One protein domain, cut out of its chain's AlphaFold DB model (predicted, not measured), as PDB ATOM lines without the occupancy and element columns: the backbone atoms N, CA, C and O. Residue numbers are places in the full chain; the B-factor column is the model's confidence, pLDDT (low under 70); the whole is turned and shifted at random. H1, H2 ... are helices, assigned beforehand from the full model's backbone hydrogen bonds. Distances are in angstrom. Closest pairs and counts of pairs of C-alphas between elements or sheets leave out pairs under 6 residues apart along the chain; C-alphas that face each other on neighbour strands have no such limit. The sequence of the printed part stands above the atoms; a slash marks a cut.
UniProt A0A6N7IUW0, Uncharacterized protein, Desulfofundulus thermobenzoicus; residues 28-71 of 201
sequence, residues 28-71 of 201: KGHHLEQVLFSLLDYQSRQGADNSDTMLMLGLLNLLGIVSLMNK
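Overview. This is residues 28 to 71 of the 201 residues of an uncharacterized protein of Desulfofundulus thermobenzoicus (UniProt A0A6N7IUW0). Two long helices, H2 and H1, make a narrow, flat V: the chain folds back through a tight link, the helices come closest near it, and residues 65 to 71 of H2 stick out at the far end. The printed part has 44 residues with two named helices, H1 then H2, and no named strand; its class is all helix. It is only just loose, close to compact, with a radius of gyration of the C-alphas of 11.6 A and spans of 35 by 21 by 8 A.

Along the chain. Find C-alpha 50 at (157.118, 139.141, 241.105); from there H2, residues 50 to 71, runs 31.3 A to C-alpha 71 at (185.535, 152.185, 239.542). H1, residues 28 to 46, begins at C-alpha 28 at (176.470, 155.436, 249.090) and measures 27.3 A.

Arrangement. Look at Gln 43 and Thr 53, whose C-alphas are the closest of H1 and H2, 7.1 A apart; the helices are close but not clearly touching. They run opposite ways at a shallow tilt of 20 degrees. In H2 every O i to N i+4 pair is within hydrogen-bond range, in H1 14 of 15.

Size, cuts and confidence. The C-alphas farthest apart, those of Gly 47 and Lys 71, are 35.3 A apart. The printed part has no cut, and the link is tight. Confidence is low, under 70, at residues 28 to 30 and 71.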
ATOM      1  N   LYS A  28     176.793 156.549 250.000       57.00
ATOM      2  CA  LYS A  28     176.470 155.436 249.090       57.00
ATOM      3  C   LYS A  28     175.333 154.550 249.606       57.00
ATOM      4  O   LYS A  28     174.580 154.022 248.791       57.00
ATOM      5  N   GLY A  29     175.191 154.410 250.927       59.75
ATOM      6  CA  GLY A  29     174.134 153.598 251.543       59.75
ATOM      7  C   GLY A  29     172.749 154.204 251.329       59.75
ATOM      8  O   GLY A  29     171.851 153.538 250.817       59.75
ATOM      9  N   HIS A  30     172.615 155.505 251.590       69.31
ATOM     10  CA  HIS A  30     171.335 156.203 251.483       69.31
ATOM     11  C   HIS A  30     170.760 156.224 250.066       69.31
ATOM     12  O   HIS A  30     169.550 156.115 249.898       69.31
ATOM     13  N   HIS A  31     171.604 156.328 249.035       73.75
ATOM     14  CA  HIS A  31     171.114 156.323 247.658       73.75
ATOM     15  C   HIS A  31     170.558 154.951 247.250       73.75
ATOM     16  O   HIS A  31     169.505 154.875 246.622       73.75
ATOM     17  N   LEU A  32     171.226 153.862 247.648       73.50
ATOM     18  CA  LEU A  32     170.744 152.508 247.379       73.50
ATOM     19  C   LEU A  32     169.432 152.232 248.117       73.50
ATOM     20  O   LEU A  32     168.491 151.717 247.516       73.50
ATOM     21  N   GLU A  33     169.351 152.613 249.391       79.19
ATOM     22  CA  GLU A  33     168.125 152.509 250.185       79.19
ATOM     23  C   GLU A  33     166.977 153.286 249.536       79.19
ATOM     24  O   GLU A  33     165.874 152.762 249.404       79.19
ATOM     25  N   GLN A  34     167.236 154.497 249.046       82.12
ATOM     26  CA  GLN A  34     166.236 155.330 248.378       82.12
ATOM     27  C   GLN A  34     165.745 154.713 247.056       82.12
ATOM     28  O   GLN A  34     164.552 154.784 246.740       82.12
ATOM     29  N   VAL A  35     166.636 154.062 246.304       81.19
ATOM     30  CA  VAL A  35     166.280 153.317 245.087       81.19
ATOM     31  C   VAL A  35     165.477 152.058 245.428       81.19
ATOM     32  O   VAL A  35     164.462 151.801 244.783       81.19
ATOM     33  N   LEU A  36     165.859 151.313 246.471       81.94
ATOM     34  CA  LEU A  36     165.118 150.139 246.949       81.94
ATOM     35  C   LEU A  36     163.718 150.511 247.456       81.94
ATOM     36  O   LEU A  36     162.748 149.834 247.122       81.94
ATOM     37  N   PHE A  37     163.593 151.614 248.197       85.75
ATOM     38  CA  PHE A  37     162.298 152.143 248.625       85.75
ATOM     39  C   PHE A  37     161.437 152.578 247.439       85.75
ATOM     40  O   PHE A  37     160.248 152.278 247.420       85.75
ATOM     41  N   SER A  38     162.026 153.219 246.427       82.88
ATOM     42  CA  SER A  38     161.299 153.599 245.207       82.88
ATOM     43  C   SER A  38     160.823 152.373 244.418       82.88
ATOM     44  O   SER A  38     159.727 152.387 243.868       82.88
ATOM     45  N   LEU A  39     161.613 151.296 244.401       78.94
ATOM     46  CA  LEU A  39     161.255 150.012 243.790       78.94
ATOM     47  C   LEU A  39     160.099 149.319 244.515       78.94
ATOM     48  O   LEU A  39     159.164 148.850 243.867       78.94
ATOM     49  N   LEU A  40     160.139 149.292 245.848       82.31
ATOM     50  CA  LEU A  40     159.053 148.762 246.674       82.31
ATOM     51  C   LEU A  40     157.771 149.591 246.529       82.31
ATOM     52  O   LEU A  40     156.689 149.025 246.374       82.31
ATOM     53  N   ASP A  41     157.881 150.923 246.520       83.94
ATOM     54  CA  ASP A  41     156.733 151.810 246.314       83.94
ATOM     55  C   ASP A  41     156.138 151.615 244.908       83.94
ATOM     56  O   ASP A  41     154.920 151.496 244.761       83.94
ATOM     57  N   TYR A  42     156.981 151.464 243.881       81.38
ATOM     58  CA  TYR A  42     156.551 151.180 242.508       81.38
ATOM     59  C   TYR A  42     155.823 149.836 242.390       81.38
ATOM     60  O   TYR A  42     154.749 149.769 241.787       81.38
ATOM     61  N   GLN A  43     156.355 148.782 243.019       82.00
ATOM     62  CA  GLN A  43     155.704 147.473 243.077       82.00
ATOM     63  C   GLN A  43     154.330 147.568 243.756       82.00
ATOM     64  O   GLN A  43     153.353 147.024 243.237       82.00
ATOM     65  N   SER A  44     154.238 148.305 244.870       84.00
ATOM     66  CA  SER A  44     152.988 148.474 245.622       84.00
ATOM     67  C   SER A  44     151.909 149.227 244.835       84.00
ATOM     68  O   SER A  44     150.724 148.932 244.978       84.00
ATOM     69  N   ARG A  45     152.311 150.173 243.974       82.94
ATOM     70  CA  ARG A  45     151.395 151.017 243.194       82.94
ATOM     71  C   ARG A  45     150.949 150.387 241.884       82.94
ATOM     72  O   ARG A  45     149.808 150.600 241.485       82.94
ATOM     73  N   GLN A  46     151.833 149.666 241.195       76.94
ATOM     74  CA  GLN A  46     151.520 149.100 239.878       76.94
ATOM     75  C   GLN A  46     151.081 147.637 239.923       76.94
ATOM     76  O   GLN A  46     150.659 147.112 238.898       76.94
ATOM     77  N   GLY A  47     151.163 146.979 241.086       74.12
ATOM     78  CA  GLY A  47     150.928 145.539 241.170       74.12
ATOM     79  C   GLY A  47     151.909 144.772 240.287       74.12
ATOM     80  O   GLY A  47     151.517 143.809 239.636       74.12
ATOM     81  N   ALA A  48     153.157 145.250 240.208       74.19
ATOM     82  CA  ALA A  48     154.166 144.673 239.331       74.19
ATOM     83  C   ALA A  48     154.390 143.203 239.695       74.19
ATOM     84  O   ALA A  48     154.565 142.861 240.872       74.19
ATOM     85  N   ASP A  49     154.394 142.345 238.676       82.75
ATOM     86  CA  ASP A  49     154.578 140.916 238.861       82.75
ATOM     87  C   ASP A  49     155.904 140.635 239.584       82.75
ATOM     88  O   ASP A  49     156.915 141.334 239.441       82.75
ATOM     89  N   ASN A  50     155.920 139.561 240.375       81.50
ATOM     90  CA  ASN A  50     157.118 139.141 241.105       81.50
ATOM     91  C   ASN A  50     158.321 138.926 240.165       81.50
ATOM     92  O   ASN A  50     159.466 139.115 240.578       81.50
ATOM     93  N   SER A  51     158.069 138.556 238.901       81.06
ATOM     94  CA  SER A  51     159.088 138.448 237.853       81.06
ATOM     95  C   SER A  51     159.757 139.782 237.545       81.06
ATOM     96  O   SER A  51     160.985 139.835 237.493       81.06
ATOM     97  N   ASP A  52     158.986 140.857 237.407       81.94
ATOM     98  CA  ASP A  52     159.510 142.184 237.074       81.94
ATOM     99  C   ASP A  52     160.305 142.764 238.241       81.94
ATOM    100  O   ASP A  52     161.360 143.368 238.053       81.94
ATOM    101  N   THR A  53     159.862 142.485 239.467       83.19
ATOM    102  CA  THR A  53     160.586 142.874 240.684       83.19
ATOM    103  C   THR A  53     161.934 142.154 240.789       83.19
ATOM    104  O   THR A  53     162.960 142.788 241.047       83.19
ATOM    105  N   MET A  54     161.971 140.841 240.527       84.38
ATOM    106  CA  MET A  54     163.227 140.077 240.487       84.38
ATOM    107  C   MET A  54     164.160 140.565 239.375       84.38
ATOM    108  O   MET A  54     165.372 140.641 239.582       84.38
ATOM    109  N   LEU A  55     163.608 140.930 238.216       84.69
ATOM    110  CA  LEU A  55     164.380 141.434 237.086       84.69
ATOM    111  C   LEU A  55     164.990 142.806 237.406       84.69
ATOM    112  O   LEU A  55     166.185 143.002 237.189       84.69
ATOM    113  N   MET A  56     164.229 143.717 238.016       84.50
ATOM    114  CA  MET A  56     164.738 145.021 238.455       84.50
ATOM    115  C   MET A  56     165.814 144.906 239.545       84.50
ATOM    116  O   MET A  56     166.837 145.586 239.464       84.50
ATOM    117  N   LEU A  57     165.641 144.012 240.525       86.56
ATOM    118  CA  LEU A  57     166.672 143.730 241.533       86.56
ATOM    119  C   LEU A  57     167.937 143.126 240.902       86.56
ATOM    120  O   LEU A  57     169.053 143.487 241.280       86.56
ATOM    121  N   GLY A  58     167.779 142.248 239.910       87.19
ATOM    122  CA  GLY A  58     168.891 141.698 239.135       87.19
ATOM    123  C   GLY A  58     169.658 142.776 238.366       87.19
ATOM    124  O   GLY A  58     170.888 142.805 238.410       87.19
ATOM    125  N   LEU A  59     168.942 143.701 237.721       86.75
ATOM    126  CA  LEU A  59     169.534 144.848 237.028       86.75
ATOM    127  C   LEU A  59     170.267 145.786 237.992       86.75
ATOM    128  O   LEU A  59     171.365 146.236 237.671       86.75
ATOM    129  N   LEU A  60     169.711 146.037 239.180       85.62
ATOM    130  CA  LEU A  60     170.356 146.838 240.223       85.62
ATOM    131  C   LEU A  60     171.675 146.199 240.687       85.62
ATOM    132  O   LEU A  60     172.688 146.887 240.819       85.62
ATOM    133  N   ASN A  61     171.682 144.877 240.884       85.56
ATOM    134  CA  ASN A  61     172.876 144.132 241.286       85.56
ATOM    135  C   ASN A  61     173.957 144.166 240.189       85.56
ATOM    136  O   ASN A  61     175.119 144.474 240.457       85.56
ATOM    137  N   LEU A  62     173.564 143.947 238.931       84.94
ATOM    138  CA  LEU A  62     174.456 144.073 237.774       84.94
ATOM    139  C   LEU A  62     175.019 145.490 237.631       84.94
ATOM    140  O   LEU A  62     176.220 145.644 237.424       84.94
ATOM    141  N   LEU A  63     174.192 146.524 237.796       82.94
ATOM    142  CA  LEU A  63     174.635 147.918 237.761       82.94
ATOM    143  C   LEU A  63     175.635 148.215 238.886       82.94
ATOM    144  O   LEU A  63     176.635 148.893 238.651       82.94
ATOM    145  N   GLY A  64     175.409 147.668 240.083       80.50
ATOM    146  CA  GLY A  64     176.341 147.755 241.206       80.50
ATOM    147  C   GLY A  64     177.696 147.121 240.888       80.50
ATOM    148  O   GLY A  64     178.731 147.762 241.072       80.50
ATOM    149  N   ILE A  65     177.701 145.904 240.339       81.31
ATOM    150  CA  ILE A  65     178.932 145.197 239.949       81.31
ATOM    151  C   ILE A  65     179.661 145.947 238.833       81.31
ATOM    152  O   ILE A  65     180.865 146.164 238.934       81.31
ATOM    153  N   VAL A  66     178.951 146.405 237.800       78.31
ATOM    154  CA  VAL A  66     179.543 147.186 236.704       78.31
ATOM    155  C   VAL A  66     180.092 148.516 237.219       78.31
ATOM    156  O   VAL A  66     181.166 148.925 236.796       78.31
ATOM    157  N   SER A  67     179.422 149.166 238.172       77.62
ATOM    158  CA  SER A  67     179.919 150.384 238.821       77.62
ATOM    159  C   SER A  67     181.192 150.119 239.631       77.62
ATOM    160  O   SER A  67     182.155 150.878 239.529       77.62
ATOM    161  N   LEU A  68     181.262 148.999 240.362       73.75
ATOM    162  CA  LEU A  68     182.479 148.568 241.059       73.75
ATOM    163  C   LEU A  68     183.610 148.239 240.081       73.75
ATOM    164  O   LEU A  68     184.740 148.672 240.298       73.75
ATOM    165  N   MET A  69     183.313 147.535 238.991       74.88
ATOM    166  CA  MET A  69     184.286 147.214 237.948       74.88
ATOM    167  C   MET A  69     184.782 148.469 237.236       74.88
ATOM    168  O   MET A  69     185.981 148.619 237.033       74.88
ATOM    169  N   ASN A  70     183.892 149.403 236.907       72.69
ATOM    170  CA  ASN A  70     184.249 150.661 236.263       72.69
ATOM    171  C   ASN A  70     185.045 151.560 237.217       72.69
ATOM    172  O   ASN A  70     186.008 152.209 236.819       72.69
ATOM    173  N   LYS A  71     184.727 151.529 238.515       69.75
ATOM    174  CA  LYS A  71     185.535 152.185 239.542       69.75
ATOM    175  C   LYS A  71     186.911 151.531 239.655       69.75
ATOM    176  O   LYS A  71     187.896 152.249 239.726       69.75
TER     177      LYS A  71